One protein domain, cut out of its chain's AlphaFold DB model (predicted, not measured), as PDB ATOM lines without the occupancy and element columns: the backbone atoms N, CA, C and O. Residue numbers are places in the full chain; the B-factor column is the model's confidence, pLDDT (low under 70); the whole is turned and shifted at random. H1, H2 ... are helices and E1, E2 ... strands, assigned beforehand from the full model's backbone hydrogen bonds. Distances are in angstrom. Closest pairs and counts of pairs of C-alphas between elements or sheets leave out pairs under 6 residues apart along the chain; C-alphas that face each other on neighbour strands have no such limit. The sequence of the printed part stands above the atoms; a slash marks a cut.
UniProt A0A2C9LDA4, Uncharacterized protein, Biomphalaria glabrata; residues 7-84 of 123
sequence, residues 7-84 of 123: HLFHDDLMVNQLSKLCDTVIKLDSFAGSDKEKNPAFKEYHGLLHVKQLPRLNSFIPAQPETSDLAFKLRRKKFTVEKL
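Overview. This is residues 7 to 84 of the 123 residues of an uncharacterized protein of Biomphalaria glabrata (UniProt A0A2C9LDA4). A strongly twisted antiparallel sheet, order E1 E2 E3 E4, has the hairpin E3 and E4 crossing one end of the ribbon E1 and E2; near the other end residues 7 to 18 stick out, of which 12 to 18 belong to H1. The printed part has 78 residues with two named helices and four strands, along the chain H1 E1 H2 E2 E3 E4, class mixed. It is loose, radius of gyration of the C-alphas 14.8 A, spanning 40 by 31 by 23 A.

Along the chain. H1, residues 12 to 21, begins at C-alpha 12 (-24.225, 28.186, 51.642) and is 14.7 A long. E1 is residues 25 to 30, H2 35 to 38, E2 47 to 53 at 18.7 A, E3 70 to 75. E4, residues 78 to 83, ends at C-alpha 83 (-44.397, 15.521, 38.286).

Arrangement. H1, with every O i to N i+4 pair within hydrogen-bond range, only grazes the sheet with residues 18 to 20; H2, too short for such a pair, is only just not on it, with 4 pairs of C-alphas within 10 A. E1 and E2 are antiparallel, N 27 and O 50 2.8 A apart. E2, E3 and E4 form a meander, each the antiparallel neighbour of the one before: N 49 and O 70, N 73 and O 80, each 2.9 A.

Size, cuts and confidence. The farthest C-alphas, of Lys 38 and Asn 58, are 43.0 A apart. The printed part has no cut; the E2 to E3 link is long, 16 residues. No printed residue is under pLDDT 70.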
ATOM      1  N   HIS A   7     -30.289  33.693  45.805       84.94
ATOM      2  CA  HIS A   7     -29.261  34.401  45.031       84.94
ATOM      3  C   HIS A   7     -28.547  35.538  45.785       84.94
ATOM      4  O   HIS A   7     -27.516  36.007  45.317       84.94
ATOM      5  N   LEU A   8     -29.084  36.016  46.915       87.62
ATOM      6  CA  LEU A   8     -28.431  37.053  47.728       87.62
ATOM      7  C   LEU A   8     -27.452  36.466  48.754       87.62
ATOM      8  O   LEU A   8     -26.588  37.180  49.266       87.62
ATOM      9  N   PHE A   9     -27.578  35.174  49.056       86.00
ATOM     10  CA  PHE A   9     -26.725  34.489  50.016       86.00
ATOM     11  C   PHE A   9     -25.549  33.858  49.272       86.00
ATOM     12  O   PHE A   9     -25.718  32.902  48.526       86.00
ATOM     13  N   HIS A  10     -24.355  34.415  49.476       78.62
ATOM     14  CA  HIS A  10     -23.111  33.865  48.927       78.62
ATOM     15  C   HIS A  10     -22.555  32.719  49.783       78.62
ATOM     16  O   HIS A  10     -21.747  31.930  49.302       78.62
ATOM     17  N   ASP A  11     -22.970  32.647  51.052       85.25
ATOM     18  CA  ASP A  11     -22.552  31.610  51.987       85.25
ATOM     19  C   ASP A  11     -23.636  30.533  52.134       85.25
ATOM     20  O   ASP A  11     -24.676  30.733  52.775       85.25
ATOM     21  N   ASP A  12     -23.363  29.364  51.559       84.94
ATOM     22  CA  ASP A  12     -24.225  28.186  51.642       84.94
ATOM     23  C   ASP A  12     -24.377  27.665  53.081       84.94
ATOM     24  O   ASP A  12     -25.381  27.017  53.410       84.94
ATOM     25  N   LEU A  13     -23.418  27.947  53.972       90.00
ATOM     26  CA  LEU A  13     -23.458  27.472  55.356       90.00
ATOM     27  C   LEU A  13     -24.628  28.082  56.119       90.00
ATOM     28  O   LEU A  13     -25.328  27.360  56.832       90.00
ATOM     29  N   MET A  14     -24.885  29.377  55.934       88.94
ATOM     30  CA  MET A  14     -25.998  30.070  56.583       88.94
ATOM     31  C   MET A  14     -27.347  29.499  56.129       88.94
ATOM     32  O   MET A  14     -28.208  29.195  56.958       88.94
ATOM     33  N   VAL A  15     -27.526  29.293  54.820       89.50
ATOM     34  CA  VAL A  15     -28.757  28.711  54.258       89.50
ATOM     35  C   VAL A  15     -28.972  27.293  54.790       89.50
ATOM     36  O   VAL A  15     -30.094  26.917  55.140       89.50
ATOM     37  N   ASN A  16     -27.902  26.508  54.912       90.69
ATOM     38  CA  ASN A  16     -27.961  25.151  55.443       90.69
ATOM     39  C   ASN A  16     -28.284  25.123  56.947       90.69
ATOM     40  O   ASN A  16     -29.103  24.322  57.392       90.69
ATOM     41  N   GLN A  17     -27.686  26.013  57.742       92.56
ATOM     42  CA  GLN A  17     -28.014  26.149  59.165       92.56
ATOM     43  C   GLN A  17     -29.485  26.509  59.365       92.56
ATOM     44  O   GLN A  17     -30.169  25.869  60.158       92.56
ATOM     45  N   LEU A  18     -29.989  27.477  58.601       90.94
ATOM     46  CA  LEU A  18     -31.388  27.878  58.674       90.94
ATOM     47  C   LEU A  18     -32.325  26.750  58.239       90.94
ATOM     48  O   LEU A  18     -33.332  26.503  58.895       90.94
ATOM     49  N   SER A  19     -31.948  26.005  57.198       91.62
ATOM     50  CA  SER A  19     -32.696  24.825  56.756       91.62
ATOM     51  C   SER A  19     -32.851  23.793  57.880       91.62
ATOM     52  O   SER A  19     -33.940  23.262  58.059       91.62
ATOM     53  N   LYS A  20     -31.808  23.566  58.695       92.12
ATOM     54  CA  LYS A  20     -31.843  22.623  59.832       92.12
ATOM     55  C   LYS A  20     -32.758  23.057  60.980       92.12
ATOM     56  O   LYS A  20     -33.176  22.205  61.758       92.12
ATOM     57  N   LEU A  21     -33.036  24.354  61.113       92.50
ATOM     58  CA  LEU A  21     -33.948  24.890  62.132       92.50
ATOM     59  C   LEU A  21     -35.418  24.809  61.706       92.50
ATOM     60  O   LEU A  21     -36.308  24.977  62.536       92.50
ATOM     61  N   CYS A  22     -35.683  24.591  60.420       91.44
ATOM     62  CA  CYS A  22     -37.029  24.508  59.878       91.44
ATOM     63  C   CYS A  22     -37.509  23.057  59.818       91.44
ATOM     64  O   CYS A  22     -36.758  22.165  59.439       91.44
ATOM     65  N   ASP A  23     -38.793  22.818  60.088       90.88
ATOM     66  CA  ASP A  23     -39.404  21.493  59.905       90.88
ATOM     67  C   ASP A  23     -39.653  21.155  58.428       90.88
ATOM     68  O   ASP A  23     -39.742  19.989  58.048       90.88
ATOM     69  N   THR A  24     -39.810  22.179  57.585       92.88
ATOM     70  CA  THR A  24     -40.093  22.050  56.150       92.88
ATOM     71  C   THR A  24     -39.240  23.023  55.357       92.88
ATOM     72  O   THR A  24     -39.222  24.218  55.653       92.88
ATOM     73  N   VAL A  25     -38.573  22.523  54.319       93.56
ATOM     74  CA  VAL A  25     -37.709  23.321  53.444       93.56
ATOM     75  C   VAL A  25     -38.015  22.975  51.996       93.56
ATOM     76  O   VAL A  25     -37.892  21.823  51.571       93.56
ATOM     77  N   ILE A  26     -38.399  23.995  51.231       93.25
ATOM     78  CA  ILE A  26     -38.696  23.901  49.804       93.25
ATOM     79  C   ILE A  26     -37.819  24.917  49.080       93.25
ATOM     80  O   ILE A  26     -37.791  26.091  49.446       93.25
ATOM     81  N   LYS A  27     -37.113  24.463  48.047       92.62
ATOM     82  CA  LYS A  27     -36.319  25.308  47.156       92.62
ATOM     83  C   LYS A  27     -37.058  25.464  45.830       92.62
ATOM     84  O   LYS A  27     -37.530  24.478  45.271       92.62
ATOM     85  N   LEU A  28     -37.140  26.694  45.338       92.94
ATOM     86  CA  LEU A  28     -37.688  27.011  44.023       92.94
ATOM     87  C   LEU A  28     -36.551  27.472  43.120       92.94
ATOM     88  O   LEU A  28     -35.868  28.439  43.449       92.94
ATOM     89  N   ASP A  29     -36.387  26.798  41.989       91.19
ATOM     90  CA  ASP A  29     -35.414  27.160  40.963       91.19
ATOM     91  C   ASP A  29     -36.177  27.602  39.710       91.19
ATOM     92  O   ASP A  29     -36.855  26.802  39.067       91.19
ATOM     93  N   SER A  30     -36.102  28.894  39.385       91.50
ATOM     94  CA  SER A  30     -36.758  29.468  38.204       91.50
ATOM     95  C   SER A  30     -36.000  29.114  36.926       91.50
ATOM     96  O   SER A  30     -34.770  29.079  36.924       91.50
ATOM     97  N   PHE A  31     -36.725  28.905  35.827       91.56
ATOM     98  CA  PHE A  31     -36.115  28.765  34.504       91.56
ATOM     99  C   PHE A  31     -35.795  30.097  33.839       91.56
ATOM    100  O   PHE A  31     -34.958  30.105  32.942       91.56
ATOM    101  N   ALA A  32     -36.398  31.198  34.293       87.00
ATOM    102  CA  ALA A  32     -36.203  32.514  33.694       87.00
ATOM    103  C   ALA A  32     -34.713  32.889  33.632       87.00
ATOM    104  O   ALA A  32     -34.052  32.990  34.669       87.00
ATOM    105  N   GLY A  33     -34.194  33.091  32.420       83.19
ATOM    106  CA  GLY A  33     -32.795  33.467  32.196       83.19
ATOM    107  C   GLY A  33     -31.788  32.320  32.337       83.19
ATOM    108  O   GLY A  33     -30.587  32.573  32.366       83.19
ATOM    109  N   SER A  34     -32.251  31.071  32.415       85.00
ATOM    110  CA  SER A  34     -31.400  29.875  32.420       85.00
ATOM    111  C   SER A  34     -31.415  29.167  31.063       85.00
ATOM    112  O   SER A  34     -32.378  29.266  30.303       85.00
ATOM    113  N   ASP A  35     -30.400  28.351  30.779       82.06
ATOM    114  CA  ASP A  35     -30.377  27.525  29.560       82.06
ATOM    115  C   ASP A  35     -31.530  26.512  29.493       82.06
ATOM    116  O   ASP A  35     -31.928  26.086  28.408       82.06
ATOM    117  N   LYS A  36     -32.123  26.171  30.647       80.00
ATOM    118  CA  LYS A  36     -33.268  25.257  30.745       80.00
ATOM    119  C   LYS A  36     -34.538  25.839  30.125       80.00
ATOM    120  O   LYS A  36     -35.386  25.070  29.691       80.00
ATOM    121  N   GLU A  37     -34.649  27.163  30.013       80.62
ATOM    122  CA  GLU A  37     -35.781  27.830  29.354       80.62
ATOM    123  C   GLU A  37     -35.873  27.485  27.860       80.62
ATOM    124  O   GLU A  37     -36.961  27.402  27.296       80.62
ATOM    125  N   LYS A  38     -34.727  27.238  27.214       77.44
ATOM    126  CA  LYS A  38     -34.650  26.972  25.771       77.44
ATOM    127  C   LYS A  38     -35.080  25.553  25.396       77.44
ATOM    128  O   LYS A  38     -35.300  25.279  24.219       77.44
ATOM    129  N   ASN A  39     -35.173  24.642  26.361       82.12
ATOM    130  CA  ASN A  39     -35.484  23.249  26.080       82.12
ATOM    131  C   ASN A  39     -37.000  23.078  25.836       82.12
ATOM    132  O   ASN A  39     -37.799  23.421  26.714       82.12
ATOM    133  N   PRO A  40     -37.422  22.505  24.689       82.25
ATOM    134  CA  PRO A  40     -38.836  22.279  24.392       82.25
ATOM    135  C   PRO A  40     -39.553  21.417  25.442       82.25
ATOM    136  O   PRO A  40     -40.749  21.615  25.658       82.25
ATOM    137  N   ALA A  41     -38.840  20.533  26.146       79.94
ATOM    138  CA  ALA A  41     -39.399  19.714  27.221       79.94
ATOM    139  C   ALA A  41     -39.900  20.540  28.425       79.94
ATOM    140  O   ALA A  41     -40.765  20.081  29.167       79.94
ATOM    141  N   PHE A  42     -39.393  21.764  28.616       83.19
ATOM    142  CA  PHE A  42     -39.720  22.618  29.765       83.19
ATOM    143  C   PHE A  42     -40.661  23.784  29.432       83.19
ATOM    144  O   PHE A  42     -40.972  24.581  30.313       83.19
ATOM    145  N   LYS A  43     -41.176  23.869  28.199       84.12
ATOM    146  CA  LYS A  43     -41.944  25.027  27.698       84.12
ATOM    147  C   LYS A  43     -43.198  25.368  28.512       84.12
ATOM    148  O   LYS A  43     -43.639  26.516  28.536       84.12
ATOM    149  N   GLU A  44     -43.814  24.378  29.150       86.94
ATOM    150  CA  GLU A  44     -45.037  24.577  29.937       86.94
ATOM    151  C   GLU A  44     -44.777  24.982  31.394       86.94
ATOM    152  O   GLU A  44     -45.706  25.394  32.104       86.94
ATOM    153  N   TYR A  45     -43.523  24.895  31.829       91.75
ATOM    154  CA  TYR A  45     -43.089  25.044  33.209       91.75
ATOM    155  C   TYR A  45     -42.322  26.343  33.414       91.75
ATOM    156  O   TYR A  45     -41.647  26.843  32.522       91.75
ATOM    157  N   HIS A  46     -42.426  26.894  34.621       92.62
ATOM    158  CA  HIS A  46     -41.727  28.128  34.992       92.62
ATOM    159  C   HIS A  46     -40.468  27.844  35.819       92.62
ATOM    160  O   HIS A  46     -39.615  28.715  35.968       92.62
ATOM    161  N   GLY A  47     -40.348  26.631  36.361       93.38
ATOM    162  CA  GLY A  47     -39.207  26.217  37.157       93.38
ATOM    163  C   GLY A  47     -39.409  24.867  37.836       93.38
ATOM    164  O   GLY A  47     -40.438  24.202  37.664       93.38
ATOM    165  N   LEU A  48     -38.418  24.490  38.637       92.56
ATOM    166  CA  LEU A  48     -38.404  23.279  39.450       92.56
ATOM    167  C   LEU A  48     -38.692  23.605  40.912       92.56
ATOM    168  O   LEU A  48     -38.328  24.665  41.429       92.56
ATOM    169  N   LEU A  49     -39.337  22.661  41.582       94.31
ATOM    170  CA  LEU A  49     -39.590  22.689  43.010       94.31
ATOM    171  C   LEU A  49     -38.856  21.510  43.642       94.31
ATOM    172  O   LEU A  49     -39.157  20.354  43.374       94.31
ATOM    173  N   HIS A  50     -37.906  21.797  44.520       92.75
ATOM    174  CA  HIS A  50     -37.163  20.774  45.240       92.75
ATOM    175  C   HIS A  50     -37.613  20.740  46.693       92.75
ATOM    176  O   HIS A  50     -37.428  21.698  47.445       92.75
ATOM    177  N   VAL A  51     -38.166  19.607  47.105       92.94
ATOM    178  CA  VAL A  51     -38.474  19.343  48.509       92.94
ATOM    179  C   VAL A  51     -37.189  18.873  49.188       92.94
ATOM    180  O   VAL A  51     -36.669  17.810  48.860       92.94
ATOM    181  N   LYS A  52     -36.639  19.687  50.093       91.12
ATOM    182  CA  LYS A  52     -35.399  19.374  50.824       91.12
ATOM    183  C   LYS A  52     -35.677  18.716  52.165       91.12
ATOM    184  O   LYS A  52     -34.947  17.814  52.559       91.12
ATOM    185  N   GLN A  53     -36.727  19.159  52.845       91.50
ATOM    186  CA  GLN A  53     -37.105  18.643  54.152       91.50
ATOM    187  C   GLN A  53     -38.621  18.672  54.305       91.50
ATOM    188  O   GLN A  53     -39.268  19.646  53.914       91.50
ATOM    189  N   LEU A  54     -39.167  17.603  54.880       92.25
ATOM    190  CA  LEU A  54     -40.584  17.444  55.180       92.25
ATOM    191  C   LEU A  54     -40.786  17.174  56.669       92.25
ATOM    192  O   LEU A  54     -39.931  16.536  57.297       92.25
ATOM    193  N   PRO A  55     -41.930  17.599  57.225       91.19
ATOM    194  CA  PRO A  55     -42.224  17.377  58.624       91.19
ATOM    195  C   PRO A  55     -42.488  15.889  58.866       91.19
ATOM    196  O   PRO A  55     -43.175  15.209  58.100       91.19
ATOM    197  N   ARG A  56     -41.952  15.380  59.973       88.06
ATOM    198  CA  ARG A  56     -42.202  14.019  60.453       88.06
ATOM    199  C   ARG A  56     -43.480  13.995  61.284       88.06
ATOM    200  O   ARG A  56     -43.443  14.154  62.500       88.06
ATOM    201  N   LEU A  57     -44.621  13.837  60.620       87.69
ATOM    202  CA  LEU A  57     -45.918  13.767  61.292       87.69
ATOM    203  C   LEU A  57     -46.144  12.354  61.838       87.69
ATOM    204  O   LEU A  57     -46.424  11.437  61.072       87.69
ATOM    205  N   ASN A  58     -46.013  12.180  63.157       87.19
ATOM    206  CA  ASN A  58     -46.299  10.926  63.875       87.19
ATOM    207  C   ASN A  58     -45.548   9.683  63.351       87.19
ATOM    208  O   ASN A  58     -45.977   8.555  63.570       87.19
ATOM    209  N   SER A  59     -44.429   9.881  62.655       85.44
ATOM    210  CA  SER A  59     -43.611   8.824  62.064       85.44
ATOM    211  C   SER A  59     -42.137   9.182  62.188       85.44
ATOM    212  O   SER A  59     -41.761  10.348  62.085       85.44
ATOM    213  N   PHE A  60     -41.281   8.177  62.364       84.50
ATOM    214  CA  PHE A  60     -39.828   8.362  62.331       84.50
ATOM    215  C   PHE A  60     -39.310   8.724  60.932       84.50
ATOM    216  O   PHE A  60     -38.246   9.332  60.808       84.50
ATOM    217  N   ILE A  61     -40.075   8.394  59.887       87.25
ATOM    218  CA  ILE A  61     -39.736   8.647  58.485       87.25
ATOM    219  C   ILE A  61     -40.776   9.612  57.896       87.25
ATOM    220  O   ILE A  61     -41.976   9.337  58.004       87.25
ATOM    221  N   PRO A  62     -40.361  10.746  57.298       86.56
ATOM    222  CA  PRO A  62     -41.293  11.655  56.642       86.56
ATOM    223  C   PRO A  62     -41.908  10.994  55.402       86.56
ATOM    224  O   PRO A  62     -41.268  10.175  54.743       86.56
ATOM    225  N   ALA A  63     -43.138  11.378  55.060       86.75
ATOM    226  CA  ALA A  63     -43.797  10.927  53.837       86.75
ATOM    227  C   ALA A  63     -43.111  11.553  52.614       86.75
ATOM    228  O   ALA A  63     -43.460  12.650  52.178       86.75
ATOM    229  N   GLN A  64     -42.081  10.884  52.107       84.06
ATOM    230  CA  GLN A  64     -41.287  11.383  50.998       84.06
ATOM    231  C   GLN A  64     -42.051  11.202  49.678       84.06
ATOM    232  O   GLN A  64     -42.614  10.134  49.448       84.06
ATOM    233  N   PRO A  65     -42.098  12.221  48.800       84.56
ATOM    234  CA  PRO A  65     -42.701  12.064  47.485       84.56
ATOM    235  C   PRO A  65     -41.961  10.998  46.671       84.56
ATOM    236  O   PRO A  65     -40.734  10.945  46.677       84.56
ATOM    237  N   GLU A  66     -42.729  10.211  45.916       83.31
ATOM    238  CA  GLU A  66     -42.231   9.155  45.018       83.31
ATOM    239  C   GLU A  66     -41.161   9.650  44.032       83.31
ATOM    240  O   GLU A  66     -40.280   8.906  43.615       83.31
ATOM    241  N   THR A  67     -41.250  10.919  43.632       83.19
ATOM    242  CA  THR A  67     -40.371  11.536  42.638       83.19
ATOM    243  C   THR A  67     -39.880  12.883  43.143       83.19
ATOM    244  O   THR A  67     -40.671  13.696  43.622       83.19
ATOM    245  N   SER A  68     -38.583  13.138  42.986       80.69
ATOM    246  CA  SER A  68     -37.959  14.425  43.318       80.69
ATOM    247  C   SER A  68     -38.061  15.460  42.187       80.69
ATOM    248  O   SER A  68     -37.838  16.649  42.426       80.69
ATOM    249  N   ASP A  69     -38.471  15.025  40.991       84.19
ATOM    250  CA  ASP A  69     -38.642  15.856  39.797       84.19
ATOM    251  C   ASP A  69     -40.011  16.542  39.794       84.19
ATOM    252  O   ASP A  69     -40.923  16.185  39.045       84.19
ATOM    253  N   LEU A  70     -40.183  17.520  40.680       92.62
ATOM    254  CA  LEU A  70     -41.378  18.358  40.695       92.62
ATOM    255  C   LEU A  70     -41.106  19.640  39.916       92.62
ATOM    256  O   LEU A  70     -40.109  20.330  40.134       92.62
ATOM    257  N   ALA A  71     -42.034  19.986  39.035       93.44
ATOM    258  CA  ALA A  71     -42.021  21.238  38.305       93.44
ATOM    259  C   ALA A  71     -43.250  22.061  38.674       93.44
ATOM    260  O   ALA A  71     -44.318  21.522  38.985       93.44
ATOM    261  N   PHE A  72     -43.099  23.383  38.660       94.44
ATOM    262  CA  PHE A  72     -44.207  24.288  38.914       94.44
ATOM    263  C   PHE A  72     -44.548  25.107  37.676       94.44
ATOM    264  O   PHE A  72     -43.686  25.540  36.902       94.44
ATOM    265  N   LYS A  73     -45.844  25.358  37.508       93.50
ATOM    266  CA  LYS A  73     -46.358  26.290  36.512       93.50
ATOM    267  C   LYS A  73     -47.343  27.257  37.139       93.50
ATOM    268  O   LYS A  73     -48.219  26.871  37.914       93.50
ATOM    269  N   LEU A  74     -47.206  28.525  36.771       93.44
ATOM    270  CA  LEU A  74     -48.127  29.578  37.156       93.44
ATOM    271  C   LEU A  74     -49.034  29.895  35.964       93.44
ATOM    272  O   LEU A  74     -48.575  30.294  34.898       93.44
ATOM    273  N   ARG A  75     -50.344  29.697  36.117       91.62
ATOM    274  CA  ARG A  75     -51.340  30.071  35.101       91.62
ATOM    275  C   ARG A  75     -52.404  30.939  35.754       91.62
ATOM    276  O   ARG A  75     -53.151  30.476  36.616       91.62
ATOM    277  N   ARG A  76     -52.501  32.203  35.331       90.19
ATOM    278  CA  ARG A  76     -53.379  33.216  35.951       90.19
ATOM    279  C   ARG A  76     -53.102  33.318  37.461       90.19
ATOM    280  O   ARG A  76     -52.012  33.715  37.843       90.19
ATOM    281  N   LYS A  77     -54.065  32.936  38.307       92.69
ATOM    282  CA  LYS A  77     -53.957  32.927  39.777       92.69
ATOM    283  C   LYS A  77     -53.783  31.513  40.360       92.69
ATOM    284  O   LYS A  77     -54.027  31.311  41.544       92.69
ATOM    285  N   LYS A  78     -53.418  30.522  39.536       94.88
ATOM    286  CA  LYS A  78     -53.233  29.126  39.953       94.88
ATOM    287  C   LYS A  78     -51.761  28.736  39.869       94.88
ATOM    288  O   LYS A  78     -51.183  28.735  38.782       94.88
ATOM    289  N   PHE A  79     -51.191  28.388  41.018       94.50
ATOM    290  CA  PHE A  79     -49.883  27.755  41.136       94.50
ATOM    291  C   PHE A  79     -50.084  26.238  41.169       94.50
ATOM    292  O   PHE A  79     -50.725  25.720  42.083       94.50
ATOM    293  N   THR A  80     -49.596  25.541  40.148       95.06
ATOM    294  CA  THR A  80     -49.718  24.083  40.023       95.06
ATOM    295  C   THR A  80     -48.338  23.459  40.150       95.06
ATOM    296  O   THR A  80     -47.412  23.903  39.476       95.06
ATOM    297  N   VAL A  81     -48.228  22.423  40.982       93.94
ATOM    298  CA  VAL A  81     -47.038  21.576  41.115       93.94
ATOM    299  C   VAL A  81     -47.390  20.203  40.564       93.94
ATOM    300  O   VAL A  81     -48.398  19.624  40.967       93.94
ATOM    301  N   GLU A  82     -46.588  19.696  39.640       92.25
ATOM    302  CA  GLU A  82     -46.803  18.395  39.006       92.25
ATOM    303  C   GLU A  82     -45.477  17.661  38.802       92.25
ATOM    304  O   GLU A  82     -44.396  18.254  38.883       92.25
ATOM    305  N   LYS A  83     -45.564  16.344  38.597       91.38
ATOM    306  CA  LYS A  83     -44.397  15.521  38.286       91.38
ATOM    307  C   LYS A  83     -43.916  15.877  36.886       91.38
ATOM    308  O   LYS A  83     -44.713  15.920  35.949       91.38
ATOM    309  N   LEU A  84     -42.623  16.133  36.752       86.56
ATOM    310  CA  LEU A  84     -42.019  16.389  35.462       86.56
ATOM    311  C   LEU A  84     -41.950  15.075  34.677       86.56
ATOM    312  O   LEU A  84     -41.231  14.149  35.047       86.56
TER     313      LEU A  84